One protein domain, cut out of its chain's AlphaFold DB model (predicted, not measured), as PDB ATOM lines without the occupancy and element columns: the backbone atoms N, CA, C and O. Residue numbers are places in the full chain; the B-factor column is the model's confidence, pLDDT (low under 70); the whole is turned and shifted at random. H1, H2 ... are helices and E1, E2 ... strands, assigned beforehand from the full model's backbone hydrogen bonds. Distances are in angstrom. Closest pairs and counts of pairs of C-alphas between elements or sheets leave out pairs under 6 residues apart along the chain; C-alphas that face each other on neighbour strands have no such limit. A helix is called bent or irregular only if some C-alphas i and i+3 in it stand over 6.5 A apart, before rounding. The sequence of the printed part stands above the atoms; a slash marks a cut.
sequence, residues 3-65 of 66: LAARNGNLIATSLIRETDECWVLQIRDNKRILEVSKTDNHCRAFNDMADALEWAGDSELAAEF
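Overview. This is residues 3 to 65 of the 66 residues of an uncharacterized protein of Pseudomonas sp. LTJR-52 (UniProt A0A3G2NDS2). A small curled sheet of five strands folds back on itself like part of a barrel, the leaf E4 E3 partly facing the leaf E1 E5 across E2, and a helical hairpin of H1 and H2 sits at one end, H1 packing on E1 and E5 and H2 lying beyond it. The printed part has 63 residues, with five named strands followed by two named helices; the sheet's order is E4 E3 E2 E1 E5, antiparallel throughout. The class is mixed, helices and strands. The whole is compact, with a radius of gyration of the C-alphas of 11.6 A and spans of 31 by 25 by 18 A.

Along the chain. E1, residues 3 to 5, begins at C-alpha 3 (6.055, 22.105, 26.943). E2, residues 10 to 18, is 19.4 A long and bends by 71 degrees at residue 15. E3, residues 22 to 27, is 15.5 A long, and E4, residues 33 to 37, 13.5 A. E5 holds residues 43 to 46. H1, residues 49 to 56, and H2, residues 59 to 65, are each 10.3 A long; C-alpha 65 is at (14.598, 10.441, 34.823).

Arrangement. E1 and E2 form a hairpin, with N 3 and O 11 2.9 A apart. E2 pairs with E1 over residues 10 to 11 and with E3 over residues 13 to 18, where N 26 and O 14 are 2.8 A apart. E1 to E4 form a meander, each strand the antiparallel neighbour of the one before; between E3 and E4, N 25 and O 34 are 2.8 A apart. Edge strand E5 pairs with E1 through N 4 and O 44, 2.9 A. In this folded sheet, bent back into two leaves, the closest C-alphas of E4 and E5, Val 36 and Arg 44, are 6.8 A apart. H1 is on the sheet at a height of 8.2 A, over E1; its closest C-alpha to E1 is Ala 52, 5.7 A from that of Ala 4. H1 and H2 touch in a helical hairpin, at a shallow tilt of 10 degrees, opposite ways, with the C-alphas of Ala 50 and Ala 62 closest at 4.2 A. H2 is not on the sheet. Every O i to N i+4 pair is within hydrogen-bond range in H1; in H2 1 of 3 is, beside 3 of 4 O i to N i+3 pairs.

Size, cuts and confidence. The C-alphas farthest apart, of Thr 19 and Glu 60, are 31.9 A apart. The printed part has no cut, its named links are tight, and no printed residue is under 70 in pLDDT.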
ATOM      1  N   LEU A   3       5.547  20.981  27.723       97.00
ATOM      2  CA  LEU A   3       6.055  22.105  26.943       97.00
ATOM      3  C   LEU A   3       7.282  22.636  27.677       97.00
ATOM      4  O   LEU A   3       7.149  23.121  28.800       97.00
ATOM      5  N   ALA A   4       8.449  22.529  27.058       97.44
ATOM      6  CA  ALA A   4       9.678  23.100  27.574       97.44
ATOM      7  C   ALA A   4       9.991  24.398  26.831       97.44
ATOM      8  O   ALA A   4       9.804  24.480  25.615       97.44
ATOM      9  N   ALA A   5      10.499  25.397  27.545       95.81
ATOM     10  CA  ALA A   5      11.128  26.584  26.977       95.81
ATOM     11  C   ALA A   5      12.642  26.554  27.236       95.81
ATOM     12  O   ALA A   5      13.089  26.067  28.276       95.81
ATOM     13  N   ARG A   6      13.444  27.079  26.298       92.75
ATOM     14  CA  ARG A   6      14.923  27.031  26.363       92.75
ATOM     15  C   ARG A   6      15.527  27.693  27.603       92.75
ATOM     16  O   ARG A   6      16.712  27.551  27.859       92.75
ATOM     17  N   ASN A   7      14.735  28.478  28.322       92.75
ATOM     18  CA  ASN A   7      15.139  29.160  29.542       92.75
ATOM     19  C   ASN A   7      14.926  28.316  30.813       92.75
ATOM     20  O   ASN A   7      15.004  28.878  31.902       92.75
ATOM     21  N   GLY A   8      14.602  27.025  30.693       93.38
ATOM     22  CA  GLY A   8      14.364  26.140  31.838       93.38
ATOM     23  C   GLY A   8      12.892  25.977  32.225       93.38
ATOM     24  O   GLY A   8      12.569  25.111  33.034       93.38
ATOM     25  N   ASN A   9      11.970  26.774  31.672       95.31
ATOM     26  CA  ASN A   9      10.564  26.688  32.074       95.31
ATOM     27  C   ASN A   9       9.889  25.443  31.489       95.31
ATOM     28  O   ASN A   9       9.818  25.282  30.270       95.31
ATOM     29  N   LEU A  10       9.303  24.620  32.358       96.25
ATOM     30  CA  LEU A  10       8.526  23.440  31.985       96.25
ATOM     31  C   LEU A  10       7.054  23.628  32.353       96.25
ATOM     32  O   LEU A  10       6.723  24.072  33.451       96.25
ATOM     33  N   ILE A  11       6.156  23.270  31.437       96.25
ATOM     34  CA  ILE A  11       4.708  23.393  31.624       96.25
ATOM     35  C   ILE A  11       4.045  22.058  31.298       96.25
ATOM     36  O   ILE A  11       4.177  21.524  30.193       96.25
ATOM     37  N   ALA A  12       3.273  21.531  32.249       96.44
ATOM     38  CA  ALA A  12       2.503  20.314  32.043       96.44
ATOM     39  C   ALA A  12       1.318  20.572  31.100       96.44
ATOM     40  O   ALA A  12       0.475  21.446  31.341       96.44
ATOM     41  N   THR A  13       1.219  19.777  30.036       97.38
ATOM     42  CA  THR A  13       0.177  19.936  29.018       97.38
ATOM     43  C   THR A  13      -0.486  18.614  28.632       97.38
ATOM     44  O   THR A  13       0.044  17.511  28.828       97.38
ATOM     45  N   SER A  14      -1.685  18.733  28.071       97.00
ATOM     46  CA  SER A  14      -2.377  17.654  27.371       97.00
ATOM     47  C   SER A  14      -2.370  17.944  25.872       97.00
ATOM     48  O   SER A  14      -2.641  19.074  25.470       97.00
ATOM     49  N   LEU A  15      -2.071  16.936  25.051       97.06
ATOM     50  CA  LEU A  15      -2.187  17.044  23.599       97.06
ATOM     51  C   LEU A  15      -3.668  17.067  23.218       97.06
ATOM     52  O   LEU A  15      -4.408  16.163  23.601       97.06
ATOM     53  N   ILE A  16      -4.092  18.093  22.482       97.75
ATOM     54  CA  ILE A  16      -5.434  18.151  21.888       97.75
ATOM     55  C   ILE A  16      -5.393  17.549  20.484       97.75
ATOM     56  O   ILE A  16      -6.204  16.689  20.152       97.75
ATOM     57  N   ARG A  17      -4.456  18.019  19.653       96.69
ATOM     58  CA  ARG A  17      -4.207  17.497  18.306       96.69
ATOM     59  C   ARG A  17      -2.768  17.766  17.890       96.69
ATOM     60  O   ARG A  17      -2.158  18.733  18.343       96.69
ATOM     61  N   GLU A  18      -2.271  16.949  16.981       96.62
ATOM     62  CA  GLU A  18      -0.975  17.115  16.334       96.62
ATOM     63  C   GLU A  18      -1.185  17.187  14.820       96.62
ATOM     64  O   GLU A  18      -1.999  16.445  14.269       96.62
ATOM     65  N   THR A  19      -0.480  18.105  14.165       95.88
ATOM     66  CA  THR A  19      -0.350  18.174  12.704       95.88
ATOM     67  C   THR A  19       1.104  17.904  12.323       95.88
ATOM     68  O   THR A  19       1.954  17.705  13.195       95.88
ATOM     69  N   ASP A  20       1.425  17.919  11.032       96.69
ATOM     70  CA  ASP A  20       2.817  17.789  10.584       96.69
ATOM     71  C   ASP A  20       3.688  18.962  11.065       96.69
ATOM     72  O   ASP A  20       4.864  18.775  11.377       96.69
ATOM     73  N   GLU A  21       3.098  20.150  11.214       96.94
ATOM     74  CA  GLU A  21       3.815  21.400  11.499       96.94
ATOM     75  C   GLU A  21       3.749  21.836  12.967       96.94
ATOM     76  O   GLU A  21       4.669  22.504  13.443       96.94
ATOM     77  N   CYS A  22       2.700  21.449  13.703       97.38
ATOM     78  CA  CYS A  22       2.417  21.989  15.032       97.38
ATOM     79  C   CYS A  22       1.860  20.946  16.012       97.38
ATOM     80  O   CYS A  22       1.189  19.981  15.636       97.38
ATOM     81  N   TRP A  23       2.038  21.220  17.305       97.19
ATOM     82  CA  TRP A  23       1.252  20.630  18.388       97.19
ATOM     83  C   TRP A  23       0.249  21.650  18.919       97.19
ATOM     84  O   TRP A  23       0.608  22.788  19.217       97.19
ATOM     85  N   VAL A  24      -0.999  21.227  19.102       97.56
ATOM     86  CA  VAL A  24      -2.007  22.006  19.825       97.56
ATOM     87  C   VAL A  24      -2.175  21.405  21.211       97.56
ATOM     88  O   VAL A  24      -2.619  20.265  21.366       97.56
ATOM     89  N   LEU A  25      -1.810  22.183  22.223       97.50
ATOM     90  CA  LEU A  25      -1.675  21.759  23.608       97.50
ATOM     91  C   LEU A  25      -2.638  22.529  24.511       97.50
ATOM     92  O   LEU A  25      -2.860  23.723  24.327       97.50
ATOM     93  N   GLN A  26      -3.157  21.864  25.538       98.06
ATOM     94  CA  GLN A  26      -3.859  22.504  26.646       98.06
ATOM     95  C   GLN A  26      -2.954  22.546  27.876       98.06
ATOM     96  O   GLN A  26      -2.535  21.493  28.363       98.06
ATOM     97  N   ILE A  27      -2.701  23.737  28.419       96.00
ATOM     98  CA  ILE A  27      -2.029  23.894  29.715       96.00
ATOM     99  C   ILE A  27      -2.929  23.318  30.807       96.00
ATOM    100  O   ILE A  27      -4.110  23.669  30.902       96.00
ATOM    101  N   ARG A  28      -2.384  22.431  31.645       93.44
ATOM    102  CA  ARG A  28      -3.189  21.737  32.660       93.44
ATOM    103  C   ARG A  28      -3.769  22.681  33.712       93.44
ATOM    104  O   ARG A  28      -4.942  22.503  34.054       93.44
ATOM    105  N   ASP A  29      -2.984  23.669  34.137       89.50
ATOM    106  CA  ASP A  29      -3.279  24.538  35.283       89.50
ATOM    107  C   ASP A  29      -4.382  25.560  34.994       89.50
ATOM    108  O   ASP A  29      -5.303  25.721  35.787       89.50
ATOM    109  N   ASN A  30      -4.325  26.228  33.838       92.62
ATOM    110  CA  ASN A  30      -5.256  27.308  33.482       92.62
ATOM    111  C   ASN A  30      -6.148  26.990  32.269       92.62
ATOM    112  O   ASN A  30      -6.889  27.856  31.810       92.62
ATOM    113  N   LYS A  31      -6.065  25.765  31.730       93.44
ATOM    114  CA  LYS A  31      -6.825  25.281  30.562       93.44
ATOM    115  C   LYS A  31      -6.625  26.079  29.269       93.44
ATOM    116  O   LYS A  31      -7.325  25.812  28.290       93.44
ATOM    117  N   ARG A  32      -5.660  27.005  29.226       96.50
ATOM    118  CA  ARG A  32      -5.330  27.772  28.023       96.50
ATOM    119  C   ARG A  32      -4.843  26.833  26.921       96.50
ATOM    120  O   ARG A  32      -4.038  25.939  27.175       96.50
ATOM    121  N   ILE A  33      -5.314  27.080  25.704       97.25
ATOM    122  CA  ILE A  33      -4.868  26.382  24.499       97.25
ATOM    123  C   ILE A  33      -3.697  27.150  23.887       97.25
ATOM    124  O   ILE A  33      -3.730  28.381  23.796       97.25
ATOM    125  N   LEU A  34      -2.664  26.418  23.495       95.19
ATOM    126  CA  LEU A  34      -1.475  26.919  22.823       95.19
ATOM    127  C   LEU A  34      -1.223  26.095  21.566       95.19
ATOM    128  O   LEU A  34      -1.400  24.879  21.569       95.19
ATOM    129  N   GLU A  35      -0.767  26.763  20.518       96.38
ATOM    130  CA  GLU A  35      -0.222  26.124  19.328       96.38
ATOM    131  C   GLU A  35       1.289  26.349  19.318       96.38
ATOM    132  O   GLU A  35       1.748  27.473  19.524       96.38
ATOM    133  N   VAL A  36       2.050  25.271  19.150       96.44
ATOM    134  CA  VAL A  36       3.514  25.270  19.210       96.44
ATOM    135  C   VAL A  36       4.044  24.636  17.934       96.44
ATOM    136  O   VAL A  36       3.718  23.484  17.643       96.44
ATOM    137  N   SER A  37       4.864  25.373  17.187       96.38
ATOM    138  CA  SER A  37       5.496  24.862  15.969       96.38
ATOM    139  C   SER A  37       6.551  23.803  16.297       96.38
ATOM    140  O   SER A  37       7.322  23.950  17.248       96.38
ATOM    141  N   LYS A  38       6.652  22.756  15.468       95.19
ATOM    142  CA  LYS A  38       7.723  21.749  15.570       95.19
ATOM    143  C   LYS A  38       9.110  22.291  15.237       95.19
ATOM    144  O   LYS A  38      10.108  21.653  15.576       95.19
ATOM    145  N   THR A  39       9.169  23.458  14.600       95.31
ATOM    146  CA  THR A  39      10.403  24.172  14.245       95.31
ATOM    147  C   THR A  39      10.694  25.361  15.162       95.31
ATOM    148  O   THR A  39      11.645  26.102  14.913       95.31
ATOM    149  N   ASP A  40       9.901  25.559  16.222       93.50
ATOM    150  CA  ASP A  40      10.144  26.611  17.207       93.50
ATOM    151  C   ASP A  40      11.464  26.349  17.961       93.50
ATOM    152  O   ASP A  40      11.751  25.247  18.436       93.50
ATOM    153  N   ASN A  41      12.301  27.385  18.031       92.50
ATOM    154  CA  ASN A  41      13.623  27.332  18.652       92.50
ATOM    155  C   ASN A  41      13.624  27.799  20.115       92.50
ATOM    156  O   ASN A  41      14.637  27.627  20.799       92.50
ATOM    157  N   HIS A  42      12.527  28.392  20.586       94.38
ATOM    158  CA  HIS A  42      12.354  28.934  21.932       94.38
ATOM    159  C   HIS A  42      11.526  28.030  22.835       94.38
ATOM    160  O   HIS A  42      11.820  27.975  24.033       94.38
ATOM    161  N   CYS A  43      10.546  27.314  22.275       95.12
ATOM    162  CA  CYS A  43       9.668  26.390  22.992       95.12
ATOM    163  C   CYS A  43       9.445  25.105  22.189       95.12
ATOM    164  O   CYS A  43       9.272  25.164  20.977       95.12
ATOM    165  N   ARG A  44       9.388  23.941  22.843       96.19
ATOM    166  CA  ARG A  44       9.100  22.665  22.172       96.19
ATOM    167  C   ARG A  44       8.358  21.694  23.085       96.19
ATOM    168  O   ARG A  44       8.494  21.741  24.305       96.19
ATOM    169  N   ALA A  45       7.533  20.839  22.486       96.62
ATOM    170  CA  ALA A  45       6.754  19.839  23.202       96.62
ATOM    171  C   ALA A  45       7.463  18.479  23.217       96.62
ATOM    172  O   ALA A  45       7.979  18.031  22.193       96.62
ATOM    173  N   PHE A  46       7.426  17.811  24.366       96.19
ATOM    174  CA  PHE A  46       8.061  16.520  24.614       96.19
ATOM    175  C   PHE A  46       7.084  15.549  25.281       96.19
ATOM    176  O   PHE A  46       6.149  15.950  25.987       96.19
ATOM    177  N   ASN A  47       7.282  14.256  25.038       95.69
ATOM    178  CA  ASN A  47       6.552  13.196  25.737       95.69
ATOM    179  C   ASN A  47       7.287  12.733  26.992       95.69
ATOM    180  O   ASN A  47       6.629  12.381  27.969       95.69
ATOM    181  N   ASP A  48       8.615  12.780  26.954       96.31
ATOM    182  CA  ASP A  48       9.496  12.360  28.026       96.31
ATOM    183  C   ASP A  48      10.029  13.565  28.820       96.31
ATOM    184  O   ASP A  48      10.234  14.650  28.266       96.31
ATOM    185  N   MET A  49      10.190  13.391  30.134       96.12
ATOM    186  CA  MET A  49      10.679  14.455  31.017       96.12
ATOM    187  C   MET A  49      12.192  14.649  30.892       96.12
ATOM    188  O   MET A  49      12.639  15.794  30.906       96.12
ATOM    189  N   ALA A  50      12.964  13.569  30.739       97.06
ATOM    190  CA  ALA A  50      14.408  13.659  30.550       97.06
ATOM    191  C   ALA A  50      14.723  14.424  29.257       97.06
ATOM    192  O   ALA A  50      15.522  15.357  29.292       97.06
ATOM    193  N   ASP A  51      14.017  14.133  28.160       97.12
ATOM    194  CA  ASP A  51      14.169  14.874  26.894       97.12
ATOM    195  C   ASP A  51      13.833  16.370  27.049       97.12
ATOM    196  O   ASP A  51      14.524  17.241  26.509       97.12
ATOM    197  N   ALA A  52      12.762  16.682  27.788       97.12
ATOM    198  CA  ALA A  52      12.340  18.058  28.036       97.12
ATOM    199  C   ALA A  52      13.388  18.840  28.844       97.12
ATOM    200  O   ALA A  52      13.690  19.987  28.509       97.12
ATOM    201  N   LEU A  53      13.940  18.214  29.888       96.94
ATOM    202  CA  LEU A  53      14.986  18.774  30.745       96.94
ATOM    203  C   LEU A  53      16.302  18.957  29.987       96.94
ATOM    204  O   LEU A  53      16.895  20.034  30.036       96.94
ATOM    205  N   GLU A  54      16.719  17.947  29.224       96.38
ATOM    206  CA  GLU A  54      17.935  17.998  28.412       96.38
ATOM    207  C   GLU A  54      17.864  19.138  27.391       96.38
ATOM    208  O   GLU A  54      18.803  19.924  27.256       96.38
ATOM    209  N   TRP A  55      16.715  19.305  26.733       95.38
ATOM    210  CA  TRP A  55      16.504  20.413  25.805       95.38
ATOM    211  C   TRP A  55      16.440  21.784  26.500       95.38
ATOM    212  O   TRP A  55      16.886  22.785  25.931       95.38
ATOM    213  N   ALA A  56      15.914  21.841  27.726       95.81
ATOM    214  CA  ALA A  56      15.876  23.052  28.543       95.81
ATOM    215  C   ALA A  56      17.245  23.425  29.153       95.81
ATOM    216  O   ALA A  56      17.379  24.506  29.726       95.81
ATOM    217  N   GLY A  57      18.260  22.568  28.984       95.50
ATOM    218  CA  GLY A  57      19.636  22.797  29.423       95.50
ATOM    219  C   GLY A  57      19.977  22.225  30.799       95.50
ATOM    220  O   GLY A  57      21.055  22.524  31.309       95.50
ATOM    221  N   ASP A  58      19.102  21.407  31.388       95.56
ATOM    222  CA  ASP A  58      19.308  20.780  32.699       95.56
ATOM    223  C   ASP A  58      19.631  19.283  32.554       95.56
ATOM    224  O   ASP A  58      18.849  18.394  32.893       95.56
ATOM    225  N   SER A  59      20.793  18.995  31.958       95.00
ATOM    226  CA  SER A  59      21.221  17.618  31.673       95.00
ATOM    227  C   SER A  59      21.520  16.799  32.931       95.00
ATOM    228  O   SER A  59      21.422  15.574  32.886       95.00
ATOM    229  N   GLU A  60      21.911  17.453  34.029       96.19
ATOM    230  CA  GLU A  60      22.173  16.781  35.304       96.19
ATOM    231  C   GLU A  60      20.870  16.226  35.876       96.19
ATOM    232  O   GLU A  60      20.780  15.025  36.127       96.19
ATOM    233  N   LEU A  61      19.826  17.059  35.961       95.31
ATOM    234  CA  LEU A  61      18.513  16.612  36.416       95.31
ATOM    235  C   LEU A  61      17.869  15.624  35.434       95.31
ATOM    236  O   LEU A  61      17.231  14.666  35.861       95.31
ATOM    237  N   ALA A  62      18.063  15.801  34.122       97.06
ATOM    238  CA  ALA A  62      17.561  14.860  33.115       97.06
ATOM    239  C   ALA A  62      18.048  13.417  33.348       97.06
ATOM    240  O   ALA A  62      17.311  12.468  33.075       97.06
ATOM    241  N   ALA A  63      19.267  13.233  33.871       96.31
ATOM    242  CA  ALA A  63      19.828  11.911  34.138       96.31
ATOM    243  C   ALA A  63      19.076  11.138  35.237       96.31
ATOM    244  O   ALA A  63      19.113   9.911  35.227       96.31
ATOM    245  N   GLU A  64      18.363  11.821  36.139       96.62
ATOM    246  CA  GLU A  64      17.560  11.182  37.194       96.62
ATOM    247  C   GLU A  64      16.257  10.554  36.671       96.62
ATOM    248  O   GLU A  64      15.626   9.761  37.371       96.62
ATOM    249  N   PHE A  65      15.845  10.899  35.447       92.31
ATOM    250  CA  PHE A  65      14.598  10.441  34.823       92.31
ATOM    251  C   PHE A  65      14.807   9.341  33.761       92.31
ATOM    252  O   PHE A  65      13.847   8.990  33.073       92.31
TER     253      PHE A  65